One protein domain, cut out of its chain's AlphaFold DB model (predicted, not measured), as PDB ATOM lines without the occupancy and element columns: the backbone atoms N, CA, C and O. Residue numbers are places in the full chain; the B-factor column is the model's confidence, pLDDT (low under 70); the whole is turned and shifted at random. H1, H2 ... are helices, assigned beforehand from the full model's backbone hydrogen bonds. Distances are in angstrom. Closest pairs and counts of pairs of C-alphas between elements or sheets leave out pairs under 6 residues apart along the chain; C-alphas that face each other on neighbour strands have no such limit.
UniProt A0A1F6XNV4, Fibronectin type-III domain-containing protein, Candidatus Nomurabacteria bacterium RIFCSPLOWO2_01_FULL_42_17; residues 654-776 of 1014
ATOM      1  N   ASP A 654     128.178 -56.200  59.765       82.75
ATOM      2  CA  ASP A 654     129.306 -55.376  59.348       82.75
ATOM      3  C   ASP A 654     130.255 -56.173  58.462       82.75
ATOM      4  O   ASP A 654     130.498 -57.353  58.694       82.75
ATOM      5  N   GLU A 655     130.845 -55.523  57.470       85.50
ATOM      6  CA  GLU A 655     131.892 -56.096  56.625       85.50
ATOM      7  C   GLU A 655     133.301 -55.646  57.081       85.50
ATOM      8  O   GLU A 655     134.289 -56.230  56.638       85.50
ATOM      9  N   TYR A 656     133.380 -54.698  58.032       78.06
ATOM     10  CA  TYR A 656     134.597 -54.064  58.566       78.06
ATOM     11  C   TYR A 656     135.769 -55.024  58.856       78.06
ATOM     12  O   TYR A 656     135.599 -56.128  59.386       78.06
ATOM     13  N   LYS A 657     137.003 -54.556  58.601       72.38
ATOM     14  CA  LYS A 657     138.254 -55.244  58.976       72.38
ATOM     15  C   LYS A 657     138.917 -54.564  60.179       72.38
ATOM     16  O   LYS A 657     139.364 -53.428  60.078       72.38
ATOM     17  N   ILE A 658     139.061 -55.292  61.287       62.31
ATOM     18  CA  ILE A 658     139.609 -54.767  62.551       62.31
ATOM     19  C   ILE A 658     141.092 -55.116  62.720       62.31
ATOM     20  O   ILE A 658     141.535 -56.207  62.356       62.31
ATOM     21  N   ALA A 659     141.843 -54.201  63.338       49.81
ATOM     22  CA  ALA A 659     143.197 -54.433  63.826       49.81
ATOM     23  C   ALA A 659     143.193 -55.093  65.223       49.81
ATOM     24  O   ALA A 659     142.895 -54.438  66.217       49.81
ATOM     25  N   ASP A 660     143.538 -56.383  65.266       42.22
ATOM     26  CA  ASP A 660     144.079 -57.184  66.386       42.22
ATOM     27  C   ASP A 660     143.479 -57.140  67.809       42.22
ATOM     28  O   ASP A 660     143.931 -57.903  68.668       42.22
ATOM     29  N   THR A 661     142.418 -56.385  68.093       40.81
ATOM     30  CA  THR A 661     141.689 -56.501  69.365       40.81
ATOM     31  C   THR A 661     140.695 -57.673  69.318       40.81
ATOM     32  O   THR A 661     139.834 -57.731  68.436       40.81
ATOM     33  N   PRO A 662     140.785 -58.654  70.241       40.41
ATOM     34  CA  PRO A 662     139.864 -59.782  70.271       40.41
ATOM     35  C   PRO A 662     138.526 -59.332  70.859       40.41
ATOM     36  O   PRO A 662     138.308 -59.388  72.068       40.41
ATOM     37  N   SER A 663     137.614 -58.900  69.994       40.34
ATOM     38  CA  SER A 663     136.214 -58.747  70.372       40.34
ATOM     39  C   SER A 663     135.657 -60.119  70.781       40.34
ATOM     40  O   SER A 663     135.547 -61.042  69.972       40.34
ATOM     41  N   THR A 664     135.287 -60.243  72.051       41.97
ATOM     42  CA  THR A 664     134.462 -61.342  72.575       41.97
ATOM     43  C   THR A 664     132.961 -61.048  72.447       41.97
ATOM     44  O   THR A 664     132.158 -61.811  72.971       41.97
ATOM     45  N   PHE A 665     132.587 -59.961  71.755       43.28
ATOM     46  CA  PHE A 665     131.240 -59.367  71.728       43.28
ATOM     47  C   PHE A 665     130.131 -60.286  71.206       43.28
ATOM     48  O   PHE A 665     128.978 -60.086  71.551       43.28
ATOM     49  N   TRP A 666     130.457 -61.262  70.356       45.03
ATOM     50  CA  TRP A 666     129.462 -62.125  69.713       45.03
ATOM     51  C   TRP A 666     129.828 -63.599  69.885       45.03
ATOM     52  O   TRP A 666     129.950 -64.372  68.935       45.03
ATOM     53  N   GLY A 667     129.999 -64.011  71.145       35.62
ATOM     54  CA  GLY A 667     130.260 -65.397  71.556       35.62
ATOM     55  C   GLY A 667     129.108 -66.393  71.310       35.62
ATOM     56  O   GLY A 667     129.163 -67.519  71.822       35.62
ATOM     57  N   GLY A 668     128.090 -66.011  70.528       37.94
ATOM     58  CA  GLY A 668     126.791 -66.669  70.419       37.94
ATOM     59  C   GLY A 668     126.424 -67.199  69.026       37.94
ATOM     60  O   GLY A 668     125.880 -66.486  68.197       37.94
ATOM     61  N   TRP A 669     126.635 -68.503  68.835       38.69
ATOM     62  CA  TRP A 669     125.699 -69.447  68.192       38.69
ATOM     63  C   TRP A 669     125.144 -69.260  66.758       38.69
ATOM     64  O   TRP A 669     124.464 -70.180  66.304       38.69
ATOM     65  N   GLU A 670     125.461 -68.219  65.987       43.16
ATOM     66  CA  GLU A 670     125.064 -68.173  64.564       43.16
ATOM     67  C   GLU A 670     126.074 -68.878  63.642       43.16
ATOM     68  O   GLU A 670     127.255 -68.539  63.582       43.16
ATOM     69  N   SER A 671     125.602 -69.887  62.904       46.38
ATOM     70  CA  SER A 671     126.445 -70.764  62.079       46.38
ATOM     71  C   SER A 671     126.743 -70.240  60.669       46.38
ATOM     72  O   SER A 671     127.576 -70.837  59.986       46.38
ATOM     73  N   ASN A 672     126.094 -69.158  60.217       55.75
ATOM     74  CA  ASN A 672     126.363 -68.528  58.917       55.75
ATOM     75  C   ASN A 672     125.825 -67.073  58.854       55.75
ATOM     76  O   ASN A 672     124.631 -66.884  58.599       55.75
ATOM     77  N   PRO A 673     126.650 -66.039  59.104       66.81
ATOM     78  CA  PRO A 673     126.211 -64.650  59.005       66.81
ATOM     79  C   PRO A 673     126.021 -64.220  57.535       66.81
ATOM     80  O   PRO A 673     126.821 -64.516  56.656       66.81
ATOM     81  N   ARG A 674     124.928 -63.512  57.238       83.94
ATOM     82  CA  ARG A 674     124.332 -63.456  55.882       83.94
ATOM     83  C   ARG A 674     125.260 -63.007  54.754       83.94
ATOM     84  O   ARG A 674     125.335 -63.674  53.720       83.94
ATOM     85  N   ASN A 675     125.925 -61.874  54.944       88.56
ATOM     86  CA  ASN A 675     126.926 -61.297  54.045       88.56
ATOM     87  C   ASN A 675     128.373 -61.587  54.497       88.56
ATOM     88  O   ASN A 675     129.303 -61.173  53.815       88.56
ATOM     89  N   CYS A 676     128.573 -62.341  55.584       86.00
ATOM     90  CA  CYS A 676     129.890 -62.682  56.125       86.00
ATOM     91  C   CYS A 676     130.117 -64.190  56.125       86.00
ATOM     92  O   CYS A 676     129.600 -64.915  56.967       86.00
ATOM     93  N   SER A 677     130.946 -64.677  55.213       84.19
ATOM     94  CA  SER A 677     131.098 -66.111  54.987       84.19
ATOM     95  C   SER A 677     132.413 -66.656  55.543       84.19
ATOM     96  O   SER A 677     133.470 -66.049  55.374       84.19
ATOM     97  N   LEU A 678     132.363 -67.843  56.155       78.50
ATOM     98  CA  LEU A 678     133.559 -68.662  56.416       78.50
ATOM     99  C   LEU A 678     134.038 -69.405  55.161       78.50
ATOM    100  O   LEU A 678     135.200 -69.798  55.084       78.50
ATOM    101  N   VAL A 679     133.141 -69.633  54.196       79.69
ATOM    102  CA  VAL A 679     133.391 -70.434  52.995       79.69
ATOM    103  C   VAL A 679     132.794 -69.748  51.740       79.69
ATOM    104  O   VAL A 679     131.842 -70.264  51.142       79.69
ATOM    105  N   PRO A 680     133.330 -68.585  51.294       86.56
ATOM    106  CA  PRO A 680     132.697 -67.695  50.304       86.56
ATOM    107  C   PRO A 680     132.230 -68.360  49.014       86.56
ATOM    108  O   PRO A 680     131.155 -68.065  48.495       86.56
ATOM    109  N   PHE A 681     133.013 -69.311  48.507       84.88
ATOM    110  CA  PHE A 681     132.705 -70.041  47.280       84.88
ATOM    111  C   PHE A 681     131.480 -70.974  47.393       84.88
ATOM    112  O   PHE A 681     131.009 -71.499  46.378       84.88
ATOM    113  N   ILE A 682     130.975 -71.211  48.606       82.75
ATOM    114  CA  ILE A 682     129.715 -71.903  48.888       82.75
ATOM    115  C   ILE A 682     128.637 -70.871  49.212       82.75
ATOM    116  O   ILE A 682     127.600 -70.849  48.549       82.75
ATOM    117  N   ASP A 683     128.858 -70.004  50.200       87.06
ATOM    118  CA  ASP A 683     127.793 -69.146  50.732       87.06
ATOM    119  C   ASP A 683     127.364 -68.053  49.754       87.06
ATOM    120  O   ASP A 683     126.166 -67.834  49.580       87.06
ATOM    121  N   PHE A 684     128.307 -67.463  49.016       92.06
ATOM    122  CA  PHE A 684     128.025 -66.471  47.972       92.06
ATOM    123  C   PHE A 684     127.656 -67.107  46.621       92.06
ATOM    124  O   PHE A 684     127.480 -66.394  45.630       92.06
ATOM    125  N   ARG A 685     127.537 -68.440  46.548       91.44
ATOM    126  CA  ARG A 685     127.086 -69.161  45.351       91.44
ATOM    127  C   ARG A 685     125.578 -69.378  45.366       91.44
ATOM    128  O   ARG A 685     125.033 -69.922  46.326       91.44
ATOM    129  N   SER A 686     124.930 -69.004  44.269       93.12
ATOM    130  CA  SER A 686     123.523 -69.288  43.988       93.12
ATOM    131  C   SER A 686     123.340 -70.761  43.613       93.12
ATOM    132  O   SER A 686     123.963 -71.258  42.670       93.12
ATOM    133  N   SER A 687     122.437 -71.456  44.307       88.75
ATOM    134  CA  SER A 687     122.031 -72.825  43.960       88.75
ATOM    135  C   SER A 687     121.199 -72.877  42.668       88.75
ATOM    136  O   SER A 687     121.050 -73.931  42.045       88.75
ATOM    137  N   LEU A 688     120.648 -71.742  42.228       90.31
ATOM    138  CA  LEU A 688     119.733 -71.672  41.086       90.31
ATOM    139  C   LEU A 688     120.482 -71.788  39.750       90.31
ATOM    140  O   LEU A 688     120.030 -72.494  38.846       90.31
ATOM    141  N   ASP A 689     121.654 -71.159  39.648       92.12
ATOM    142  CA  ASP A 689     122.447 -71.063  38.415       92.12
ATOM    143  C   ASP A 689     123.941 -71.425  38.567       92.12
ATOM    144  O   ASP A 689     124.637 -71.463  37.552       92.12
ATOM    145  N   ASN A 690     124.413 -71.744  39.784       92.62
ATOM    146  CA  ASN A 690     125.816 -72.016  40.158       92.62
ATOM    147  C   ASN A 690     126.776 -70.815  39.975       92.62
ATOM    148  O   ASN A 690     127.997 -70.953  40.116       92.62
ATOM    149  N   ARG A 691     126.241 -69.607  39.754       94.31
ATOM    150  CA  ARG A 691     127.036 -68.375  39.754       94.31
ATOM    151  C   ARG A 691     127.358 -67.926  41.182       94.31
ATOM    152  O   ARG A 691     126.556 -68.076  42.104       94.31
ATOM    153  N   ILE A 692     128.546 -67.356  41.355       94.31
ATOM    154  CA  ILE A 692     129.012 -66.701  42.575       94.31
ATOM    155  C   ILE A 692     128.752 -65.191  42.459       94.31
ATOM    156  O   ILE A 692     129.051 -64.566  41.437       94.31
ATOM    157  N   TYR A 693     128.170 -64.624  43.514       95.62
ATOM    158  CA  TYR A 693     127.685 -63.243  43.599       95.62
ATOM    159  C   TYR A 693     128.401 -62.400  44.667       95.62
ATOM    160  O   TYR A 693     127.963 -61.294  44.974       95.62
ATOM    161  N   GLY A 694     129.524 -62.893  45.191       94.25
ATOM    162  CA  GLY A 694     130.448 -62.163  46.057       94.25
ATOM    163  C   GLY A 694     131.900 -62.556  45.771       94.25
ATOM    164  O   GLY A 694     132.162 -63.490  45.011       94.25
ATOM    165  N   GLY A 695     132.839 -61.841  46.379       91.94
ATOM    166  CA  GLY A 695     134.274 -62.077  46.275       91.94
ATOM    167  C   GLY A 695     134.667 -63.441  46.827       91.94
ATOM    168  O   GLY A 695     134.610 -63.672  48.034       91.94
ATOM    169  N   ALA A 696     135.074 -64.343  45.937       90.44
ATOM    170  CA  ALA A 696     135.528 -65.681  46.290       90.44
ATOM    171  C   ALA A 696     136.597 -66.182  45.312       90.44
ATOM    172  O   ALA A 696     136.595 -65.828  44.136       90.44
ATOM    173  N   THR A 697     137.469 -67.075  45.769       86.94
ATOM    174  CA  THR A 697     138.442 -67.801  44.943       86.94
ATOM    175  C   THR A 697     138.101 -69.291  44.891       86.94
ATOM    176  O   THR A 697     137.333 -69.798  45.711       86.94
ATOM    177  N   ALA A 698     138.692 -70.029  43.945       77.56
ATOM    178  CA  ALA A 698     138.511 -71.482  43.861       77.56
ATOM    179  C   ALA A 698     139.067 -72.234  45.090       77.56
ATOM    180  O   ALA A 698     138.521 -73.273  45.445       77.56
ATOM    181  N   ALA A 699     140.074 -71.660  45.764       73.88
ATOM    182  CA  ALA A 699     140.624 -72.143  47.036       73.88
ATOM    183  C   ALA A 699     139.724 -71.841  48.249       73.88
ATOM    184  O   ALA A 699     140.031 -72.224  49.377       73.88
ATOM    185  N   GLY A 700     138.614 -71.134  48.027       72.00
ATOM    186  CA  GLY A 700     137.622 -70.819  49.042       72.00
ATOM    187  C   GLY A 700     137.970 -69.662  49.969       72.00
ATOM    188  O   GLY A 700     137.359 -69.545  51.024       72.00
ATOM    189  N   THR A 701     138.897 -68.795  49.570       80.38
ATOM    190  CA  THR A 701     139.135 -67.497  50.222       80.38
ATOM    191  C   THR A 701     138.274 -66.400  49.586       80.38
ATOM    192  O   THR A 701     137.745 -66.588  48.493       80.38
ATOM    193  N   GLY A 702     138.143 -65.249  50.244       84.31
ATOM    194  CA  GLY A 702     137.502 -64.038  49.713       84.31
ATOM    195  C   GLY A 702     138.219 -62.775  50.199       84.31
ATOM    196  O   GLY A 702     139.400 -62.833  50.548       84.31
ATOM    197  N   PHE A 703     137.513 -61.646  50.281       87.81
ATOM    198  CA  PHE A 703     138.041 -60.439  50.929       87.81
ATOM    199  C   PHE A 703     138.020 -60.614  52.451       87.81
ATOM    200  O   PHE A 703     136.964 -60.804  53.040       87.81
ATOM    201  N   GLU A 704     139.189 -60.616  53.088       82.62
ATOM    202  CA  GLU A 704     139.340 -60.950  54.510       82.62
ATOM    203  C   GLU A 704     138.858 -59.834  55.453       82.62
ATOM    204  O   GLU A 704     139.227 -58.663  55.287       82.62
ATOM    205  N   GLY A 705     138.120 -60.228  56.494       75.69
ATOM    206  CA  GLY A 705     137.464 -59.352  57.465       75.69
ATOM    207  C   GLY A 705     135.978 -59.246  57.144       75.69
ATOM    208  O   GLY A 705     135.627 -58.904  56.016       75.69
ATOM    209  N   CYS A 706     135.129 -59.612  58.106       75.50
ATOM    210  CA  CYS A 706     133.684 -59.418  58.040       75.50
ATOM    211  C   CYS A 706     133.101 -59.565  59.449       75.50
ATOM    212  O   CYS A 706     133.103 -60.660  60.022       75.50
ATOM    213  N   GLY A 707     132.665 -58.446  60.017       64.50
ATOM    214  CA  GLY A 707     132.257 -58.315  61.406       64.50
ATOM    215  C   GLY A 707     133.422 -58.439  62.386       64.50
ATOM    216  O   GLY A 707     134.549 -58.795  62.037       64.50
ATOM    217  N   TYR A 708     133.121 -58.214  63.662       61.19
ATOM    218  CA  TYR A 708     134.047 -58.347  64.793       61.19
ATOM    219  C   TYR A 708     134.407 -59.821  65.112       61.19
ATOM    220  O   TYR A 708     134.638 -60.189  66.267       61.19
ATOM    221  N   LEU A 709     134.392 -60.685  64.092       57.94
ATOM    222  CA  LEU A 709     134.312 -62.136  64.182       57.94
ATOM    223  C   LEU A 709     135.648 -62.797  63.808       57.94
ATOM    224  O   LEU A 709     136.082 -62.785  62.656       57.94
ATOM    225  N   LYS A 710     136.248 -63.493  64.774       56.97
ATOM    226  CA  LYS A 710     137.110 -64.657  64.511       56.97
ATOM    227  C   LYS A 710     136.315 -65.896  64.903       56.97
ATOM    228  O   LYS A 710     135.662 -65.906  65.945       56.97
ATOM    229  N   SER A 711     136.329 -66.944  64.080       53.84
ATOM    230  CA  SER A 711     135.632 -68.183  64.451       53.84
ATOM    231  C   SER A 711     136.260 -68.810  65.704       53.84
ATOM    232  O   SER A 711     137.452 -68.633  65.967       53.84
ATOM    233  N   LYS A 712     135.497 -69.641  66.431       46.88
ATOM    234  CA  LYS A 712     136.003 -70.412  67.590       46.88
ATOM    235  C   LYS A 712     137.180 -71.350  67.251       46.88
ATOM    236  O   LYS A 712     137.822 -71.865  68.158       46.88
ATOM    237  N   PHE A 713     137.472 -71.551  65.962       50.25
ATOM    238  CA  PHE A 713     138.563 -72.376  65.438       50.25
ATOM    239  C   PHE A 713     139.719 -71.556  64.830       50.25
ATOM    240  O   PHE A 713     140.589 -72.123  64.175       50.25
ATOM    241  N   GLY A 714     139.735 -70.228  65.003       57.50
ATOM    242  CA  GLY A 714     140.796 -69.347  64.488       57.50
ATOM    243  C   GLY A 714     140.732 -69.047  62.984       57.50
ATOM    244  O   GLY A 714     141.621 -68.385  62.461       57.50
ATOM    245  N   LEU A 715     139.692 -69.511  62.286       63.69
ATOM    246  CA  LEU A 715     139.409 -69.160  60.890       63.69
ATOM    247  C   LEU A 715     138.845 -67.738  60.789       63.69
ATOM    248  O   LEU A 715     138.035 -67.335  61.635       63.69
ATOM    249  N   ASN A 716     139.225 -67.039  59.720       73.00
ATOM    250  CA  ASN A 716     138.782 -65.684  59.400       73.00
ATOM    251  C   ASN A 716     137.465 -65.712  58.611       73.00
ATOM    252  O   ASN A 716     137.253 -66.590  57.775       73.00
ATOM    253  N   PHE A 717     136.595 -64.733  58.864       80.38
ATOM    254  CA  PHE A 717     135.426 -64.465  58.026       80.38
ATOM    255  C   PHE A 717     135.807 -63.580  56.832       80.38
ATOM    256  O   PHE A 717     136.757 -62.791  56.894       80.38
ATOM    257  N   TYR A 718     135.037 -63.700  55.753       84.94
ATOM    258  CA  TYR A 718     135.233 -62.972  54.508       84.94
ATOM    259  C   TYR A 718     133.963 -62.225  54.086       84.94
ATOM    260  O   TYR A 718     132.858 -62.770  54.170       84.94
ATOM    261  N   ARG A 719     134.136 -61.000  53.586       88.38
ATOM    262  CA  ARG A 719     133.069 -60.144  53.043       88.38
ATOM    263  C   ARG A 719     132.904 -60.311  51.521       88.38
ATOM    264  O   ARG A 719     133.811 -60.829  50.859       88.38
ATOM    265  N   PRO A 720     131.780 -59.867  50.925       91.44
ATOM    266  CA  PRO A 720     131.473 -60.106  49.517       91.44
ATOM    267  C   PRO A 720     132.156 -59.141  48.541       91.44
ATOM    268  O   PRO A 720     132.092 -59.377  47.335       91.44
ATOM    269  N   SER A 721     132.779 -58.062  49.005       90.69
ATOM    270  CA  SER A 721     133.457 -57.071  48.159       90.69
ATOM    271  C   SER A 721     134.562 -56.353  48.930       90.69
ATOM    272  O   SER A 721     134.564 -56.357  50.157       90.69
ATOM    273  N   GLN A 722     135.513 -55.734  48.225       86.94
ATOM    274  CA  GLN A 722     136.557 -54.956  48.892       86.94
ATOM    275  C   GLN A 722     135.994 -53.695  49.558       86.94
ATOM    276  O   GLN A 722     136.410 -53.399  50.669       86.94
ATOM    277  N   ASP A 723     135.014 -53.040  48.930       85.06
ATOM    278  CA  ASP A 723     134.323 -51.849  49.436       85.06
ATOM    279  C   ASP A 723     132.807 -52.086  49.540       85.06
ATOM    280  O   ASP A 723     132.265 -52.997  48.904       85.06
ATOM    281  N   GLY A 724     132.103 -51.226  50.281       88.44
ATOM    282  CA  GLY A 724     130.641 -51.138  50.256       88.44
ATOM    283  C   GLY A 724     130.023 -50.546  51.513       88.44
ATOM    284  O   GLY A 724     130.720 -50.277  52.490       88.44
ATOM    285  N   LEU A 725     128.693 -50.391  51.490       89.56
ATOM    286  CA  LEU A 725     127.932 -49.762  52.576       89.56
ATOM    287  C   LEU A 725     128.177 -50.373  53.951       89.56
ATOM    288  O   LEU A 725     128.156 -49.628  54.922       89.56
ATOM    289  N   MET A 726     128.515 -51.661  54.028       88.00
ATOM    290  CA  MET A 726     128.811 -52.350  55.284       88.00
ATOM    291  C   MET A 726     130.302 -52.347  55.696       88.00
ATOM    292  O   MET A 726     130.597 -52.859  56.767       88.00
ATOM    293  N   ASN A 727     131.251 -51.836  54.889       80.81
ATOM    294  CA  ASN A 727     132.704 -52.083  55.069       80.81
ATOM    295  C   ASN A 727     133.582 -50.863  55.456       80.81
ATOM    296  O   ASN A 727     134.800 -50.992  55.530       80.81
ATOM    297  N   GLU A 728     132.995 -49.703  55.765       65.81
ATOM    298  CA  GLU A 728     133.714 -48.444  56.073       65.81
ATOM    299  C   GLU A 728     134.457 -47.884  54.839       65.81
ATOM    300  O   GLU A 728     134.887 -48.606  53.946       65.81
ATOM    301  N   ASN A 729     134.557 -46.554  54.735       55.50
ATOM    302  CA  ASN A 729     135.084 -45.852  53.546       55.50
ATOM    303  C   ASN A 729     134.338 -46.162  52.225       55.50
ATOM    304  O   ASN A 729     134.903 -46.496  51.189       55.50
ATOM    305  N   ASN A 730     133.024 -45.958  52.281       64.81
ATOM    306  CA  ASN A 730     132.060 -46.046  51.181       64.81
ATOM    307  C   ASN A 730     132.400 -45.289  49.879       64.81
ATOM    308  O   ASN A 730     132.596 -44.073  49.906       64.81
ATOM    309  N   PRO A 731     132.079 -45.905  48.728       79.69
ATOM    310  CA  PRO A 731     131.059 -45.402  47.810       79.69
ATOM    311  C   PRO A 731     129.649 -45.844  48.263       79.69
ATOM    312  O   PRO A 731     129.461 -47.015  48.559       79.69
ATOM    313  N   LEU A 732     128.645 -44.951  48.252       88.62
ATOM    314  CA  LEU A 732     127.238 -45.198  48.665       88.62
ATOM    315  C   LEU A 732     126.516 -46.309  47.857       88.62
ATOM    316  O   LEU A 732     125.664 -46.029  47.012       88.62
ATOM    317  N   LYS A 733     126.890 -47.575  48.065       92.19
ATOM    318  CA  LYS A 733     126.483 -48.728  47.248       92.19
ATOM    319  C   LYS A 733     126.521 -50.029  48.052       92.19
ATOM    320  O   LYS A 733     127.441 -50.260  48.833       92.19
ATOM    321  N   PHE A 734     125.573 -50.930  47.793       93.81
ATOM    322  CA  PHE A 734     125.618 -52.307  48.299       93.81
ATOM    323  C   PHE A 734     126.270 -53.259  47.287       93.81
ATOM    324  O   PHE A 734     126.155 -53.080  46.069       93.81
ATOM    325  N   ASN A 735     126.929 -54.302  47.790       94.25
ATOM    326  CA  ASN A 735     127.366 -55.444  46.986       94.25
ATOM    327  C   ASN A 735     126.192 -56.373  46.632       94.25
ATOM    328  O   ASN A 735     125.098 -56.261  47.193       94.25
ATOM    329  N   CYS A 736     126.402 -57.296  45.688       95.56
ATOM    330  CA  CYS A 736     125.317 -58.153  45.202       95.56
ATOM    331  C   CYS A 736     124.738 -59.114  46.244       95.56
ATOM    332  O   CYS A 736     123.542 -59.401  46.168       95.56
ATOM    333  N   ILE A 737     125.526 -59.572  47.222       95.44
ATOM    334  CA  ILE A 737     125.021 -60.435  48.296       95.44
ATOM    335  C   ILE A 737     124.044 -59.652  49.171       95.44
ATOM    336  O   ILE A 737     122.881 -60.052  49.302       95.44
ATOM    337  N   SER A 738     124.484 -58.496  49.670       94.56
ATOM    338  CA  SER A 738     123.691 -57.583  50.497       94.56
ATOM    339  C   SER A 738     122.442 -57.068  49.765       94.56
ATOM    340  O   SER A 738     121.355 -57.080  50.342       94.56
ATOM    341  N   TYR A 739     122.544 -56.745  48.467       96.44
ATOM    342  CA  TYR A 739     121.393 -56.393  47.616       96.44
ATOM    343  C   TYR A 739     120.286 -57.461  47.677       96.44
ATOM    344  O   TYR A 739     119.121 -57.126  47.889       96.44
ATOM    345  N   GLY A 740     120.623 -58.749  47.529       96.62
ATOM    346  CA  GLY A 740     119.611 -59.812  47.488       96.62
ATOM    347  C   GLY A 740     118.889 -60.036  48.815       96.62
ATOM    348  O   GLY A 740     117.679 -60.267  48.814       96.62
ATOM    349  N   TYR A 741     119.600 -59.924  49.942       96.00
ATOM    350  CA  TYR A 741     118.985 -60.000  51.273       96.00
ATOM    351  C   TYR A 741     118.029 -58.828  51.518       96.00
ATOM    352  O   TYR A 741     116.903 -59.046  51.970       96.00
ATOM    353  N   ILE A 742     118.425 -57.609  51.138       95.12
ATOM    354  CA  ILE A 742     117.561 -56.428  51.237       95.12
ATOM    355  C   ILE A 742     116.313 -56.589  50.343       95.12
ATOM    356  O   ILE A 742     115.205 -56.324  50.803       95.12
ATOM    357  N   VAL A 743     116.437 -57.078  49.099       97.00
ATOM    358  CA  VAL A 743     115.263 -57.310  48.225       97.00
ATOM    359  C   VAL A 743     114.315 -58.373  48.793       97.00
ATOM    360  O   VAL A 743     113.099 -58.183  48.732       97.00
ATOM    361  N   ALA A 744     114.835 -59.457  49.381       94.88
ATOM    362  CA  ALA A 744     114.006 -60.461  50.051       94.88
ATOM    363  C   ALA A 744     113.183 -59.832  51.195       94.88
ATOM    364  O   ALA A 744     111.957 -59.970  51.219       94.88
ATOM    365  N   ALA A 745     113.823 -59.037  52.060       91.25
ATOM    366  CA  ALA A 745     113.151 -58.307  53.136       91.25
ATOM    367  C   ALA A 745     112.105 -57.295  52.626       91.25
ATOM    368  O   ALA A 745     110.995 -57.218  53.162       91.25
ATOM    369  N   ILE A 746     112.410 -56.557  51.551       92.94
ATOM    370  CA  ILE A 746     111.481 -55.626  50.881       92.94
ATOM    371  C   ILE A 746     110.265 -56.356  50.285       92.94
ATOM    372  O   ILE A 746     109.175 -55.788  50.215       92.94
ATOM    373  N   LYS A 747     110.401 -57.628  49.901       93.00
ATOM    374  CA  LYS A 747     109.280 -58.464  49.441       93.00
ATOM    375  C   LYS A 747     108.536 -59.177  50.577       93.00
ATOM    376  O   LYS A 747     107.531 -59.826  50.316       93.00
ATOM    377  N   GLY A 748     108.981 -59.018  51.826       89.12
ATOM    378  CA  GLY A 748     108.395 -59.688  52.994       89.12
ATOM    379  C   GLY A 748     108.789 -61.162  53.108       89.12
ATOM    380  O   GLY A 748     108.167 -61.907  53.860       89.12
ATOM    381  N   GLU A 749     109.809 -61.599  52.367       91.75
ATOM    382  CA  GLU A 749     110.362 -62.941  52.503       91.75
ATOM    383  C   GLU A 749     111.347 -62.994  53.687       91.75
ATOM    384  O   GLU A 749     112.115 -62.048  53.882       91.75
ATOM    385  N   PRO A 750     111.419 -64.112  54.437       88.75
ATOM    386  CA  PRO A 750     112.489 -64.330  55.405       88.75
ATOM    387  C   PRO A 750     113.862 -64.186  54.743       88.75
ATOM    388  O   PRO A 750     114.107 -64.779  53.686       88.75
ATOM    389  N   THR A 751     114.770 -63.453  55.380       87.94
ATOM    390  CA  THR A 751     116.118 -63.089  54.906       87.94
ATOM    391  C   THR A 751     117.115 -64.258  54.934       87.94
ATOM    392  O   THR A 751     118.235 -64.165  55.422       87.94
ATOM    393  N   THR A 752     116.714 -65.397  54.380       90.00
ATOM    394  CA  THR A 752     117.548 -66.593  54.214       90.00
ATOM    395  C   THR A 752     118.301 -66.551  52.885       90.00
ATOM    396  O   THR A 752     117.806 -65.985  51.906       90.00
ATOM    397  N   LYS A 753     119.452 -67.236  52.796       89.44
ATOM    398  CA  LYS A 753     120.184 -67.427  51.527       89.44
ATOM    399  C   LYS A 753     119.266 -67.936  50.406       89.44
ATOM    400  O   LYS A 753     119.339 -67.449  49.281       89.44
ATOM    401  N   ALA A 754     118.377 -68.883  50.723       89.62
ATOM    402  CA  ALA A 754     117.453 -69.502  49.772       89.62
ATOM    403  C   ALA A 754     116.505 -68.494  49.093       89.62
ATOM    404  O   ALA A 754     116.142 -68.679  47.929       89.62
ATOM    405  N   ASN A 755     116.143 -67.425  49.807       93.50
ATOM    406  CA  ASN A 755     115.325 -66.326  49.306       93.50
ATOM    407  C   ASN A 755     116.179 -65.238  48.637       93.50
ATOM    408  O   ASN A 755     115.911 -64.873  47.493       93.50
ATOM    409  N   ALA A 756     117.260 -64.796  49.287       95.25
ATOM    410  CA  ALA A 756     118.150 -63.750  48.779       95.25
ATOM    411  C   ALA A 756     118.756 -64.073  47.399       95.25
ATOM    412  O   ALA A 756     118.804 -63.211  46.518       95.25
ATOM    413  N   GLN A 757     119.150 -65.332  47.170       94.50
ATOM    414  CA  GLN A 757     119.773 -65.764  45.913       94.50
ATOM    415  C   GLN A 757     118.873 -65.645  44.675       94.50
ATOM    416  O   GLN A 757     119.385 -65.608  43.558       94.50
ATOM    417  N   LYS A 758     117.545 -65.551  44.849       95.88
ATOM    418  CA  LYS A 758     116.608 -65.275  43.745       95.88
ATOM    419  C   LYS A 758     116.868 -63.899  43.120       95.88
ATOM    420  O   LYS A 758     116.608 -63.710  41.936       95.88
ATOM    421  N   TYR A 759     117.380 -62.959  43.921       96.69
ATOM    422  CA  TYR A 759     117.500 -61.536  43.595       96.69
ATOM    423  C   TYR A 759     118.942 -61.090  43.314       96.69
ATOM    424  O   TYR A 759     119.150 -60.045  42.699       96.69
ATOM    425  N   TRP A 760     119.951 -61.897  43.666       96.50
ATOM    426  CA  TRP A 760     121.346 -61.651  43.270       96.50
ATOM    427  C   TRP A 760     121.558 -61.447  41.750       96.50
ATOM    428  O   TRP A 760     122.358 -60.578  41.396       96.50
ATOM    429  N   PRO A 761     120.845 -62.133  40.825       95.81
ATOM    430  CA  PRO A 761     120.950 -61.852  39.392       95.81
ATOM    431  C   PRO A 761     120.591 -60.410  39.005       95.81
ATOM    432  O   PRO A 761     121.246 -59.847  38.126       95.81
ATOM    433  N   GLU A 762     119.606 -59.793  39.669       95.31
ATOM    434  CA  GLU A 762     119.162 -58.421  39.371       95.31
ATOM    435  C   GLU A 762     120.280 -57.398  39.619       95.31
ATOM    436  O   GLU A 762     120.434 -56.450  38.848       95.31
ATOM    437  N   CYS A 763     121.110 -57.630  40.644       95.06
ATOM    438  CA  CYS A 763     122.245 -56.775  40.989       95.06
ATOM    439  C   CYS A 763     123.201 -56.538  39.809       95.06
ATOM    440  O   CYS A 763     123.739 -55.438  39.667       95.06
ATOM    441  N   LEU A 764     123.406 -57.538  38.942       93.62
ATOM    442  CA  LEU A 764     124.347 -57.436  37.821       93.62
ATOM    443  C   LEU A 764     123.940 -56.362  36.801       93.62
ATOM    444  O   LEU A 764     124.813 -55.807  36.138       93.62
ATOM    445  N   ALA A 765     122.644 -56.047  36.702       93.75
ATOM    446  CA  ALA A 765     122.111 -55.039  35.786       93.75
ATOM    447  C   ALA A 765     122.112 -53.606  36.361       93.75
ATOM    448  O   ALA A 765     121.945 -52.649  35.607       93.75
ATOM    449  N   LYS A 766     122.286 -53.429  37.677       93.81
ATOM    450  CA  LYS A 766     122.263 -52.110  38.341       93.81
ATOM    451  C   LYS A 766     123.639 -51.449  38.260       93.81
ATOM    452  O   LYS A 766     124.630 -52.087  38.584       93.81
ATOM    453  N   SER A 767     123.763 -50.189  37.850       90.19
ATOM    454  CA  SER A 767     125.074 -49.506  37.726       90.19
ATOM    455  C   SER A 767     125.677 -49.065  39.073       90.19
ATOM    456  O   SER A 767     126.881 -48.825  39.196       90.19
ATOM    457  N   ASP A 768     124.846 -48.996  40.102       91.38
ATOM    458  CA  ASP A 768     125.139 -48.529  41.455       91.38
ATOM    459  C   ASP A 768     125.244 -49.653  42.495       91.38
ATOM    460  O   ASP A 768     125.275 -49.395  43.691       91.38
ATOM    461  N   THR A 769     125.381 -50.898  42.049       93.75
ATOM    462  CA  THR A 769     125.787 -52.026  42.894       93.75
ATOM    463  C   THR A 769     127.262 -52.367  42.698       93.75
ATOM    464  O   THR A 769     127.810 -52.231  41.592       93.75
ATOM    465  N   ILE A 770     127.904 -52.848  43.762       93.06
ATOM    466  CA  ILE A 770     129.312 -53.258  43.743       93.06
ATOM    467  C   ILE A 770     129.432 -54.672  43.171       93.06
ATOM    468  O   ILE A 770     128.750 -55.602  43.603       93.06
ATOM    469  N   LYS A 771     130.306 -54.798  42.167       91.69
ATOM    470  CA  LYS A 771     130.589 -56.026  41.400       91.69
ATOM    471  C   LYS A 771     132.084 -56.358  41.357       91.69
ATOM    472  O   LYS A 771     132.499 -57.244  40.616       91.69
ATOM    473  N   GLU A 772     132.895 -55.614  42.101       86.38
ATOM    474  CA  GLU A 772     134.323 -55.874  42.221       86.38
ATOM    475  C   GLU A 772     134.564 -57.220  42.914       86.38
ATOM    476  O   GLU A 772     133.822 -57.608  43.816       86.38
ATOM    477  N   GLY A 773     135.580 -57.955  42.460       84.06
ATOM    478  CA  GLY A 773     135.925 -59.273  42.992       84.06
ATOM    479  C   GLY A 773     134.951 -60.397  42.636       84.06
ATOM    480  O   GLY A 773     135.228 -61.546  42.978       84.06
ATOM    481  N   LEU A 774     133.849 -60.119  41.923       93.25
ATOM    482  CA  LEU A 774     133.021 -61.177  41.347       93.25
ATOM    483  C   LEU A 774     133.868 -62.008  40.370       93.25
ATOM    484  O   LEU A 774     134.435 -61.429  39.440       93.25
ATOM    485  N   PRO A 775     133.942 -63.343  40.521       91.75
ATOM    486  CA  PRO A 775     134.749 -64.154  39.620       91.75
ATOM    487  C   PRO A 775     134.224 -64.109  38.179       91.75
ATOM    488  O   PRO A 775     133.026 -63.911  37.931       91.75
ATOM    489  N   GLU A 776     135.108 -64.353  37.210       89.88
ATOM    490  CA  GLU A 776     134.719 -64.511  35.806       89.88
ATOM    491  C   GLU A 776     133.815 -65.736  35.626       89.88
ATOM    492  O   GLU A 776     134.052 -66.788  36.225       89.88
TER     493      GLU A 776
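AT A GLANCE: This is residues 654 to 776 of the 1014 residues of the protein "Fibronectin type-III domain-containing protein" of Candidatus Nomurabacteria bacterium RIFCSPLOWO2_01_FULL_42_17 (UniProt A0A1F6XNV4). This domain has little regular structure: a small group of helices, H2 with the short H3 and H4 packed on it, sits toward one end, and long loops with the short H1 make most of the rest. The 123 printed residues hold four named helices, H1 to H4, with 23 residues, and no named strand; the class is all helix. The whole is compact, radius of gyration of the C-alphas 13.8 A, spanning 39 by 29 by 28 A.

IN THESE COORDINATES: H1 is residues 680 to 683, from C-alpha 680 at (132.697, -67.695, 50.304), 5.1 A. H2, residues 736 to 746, is 15.2 A; H3, 753 to 756, 5.0 A; H4, 760 to 763, 5.5 A, ending at (122.245, -56.775, 40.989).

HOW THE PARTS SIT: H2 touches H3, closest C-alphas Gly 740 and Ala 756, 4.4 A. H2 touches H4, closest C-alphas Gly 740 and Trp 760, 4.9 A. H1 is apart from H2 and H4. Every O i to N i+4 pair of H2 is within hydrogen-bond range; H1, H3 and H4 are too short for one.

THE WHOLE: The printed part has no cut. The link H1 to H2 is long, 52 residues. Residues 658 to 673, 707 to 715 and 728 to 730 have pLDDT under 70.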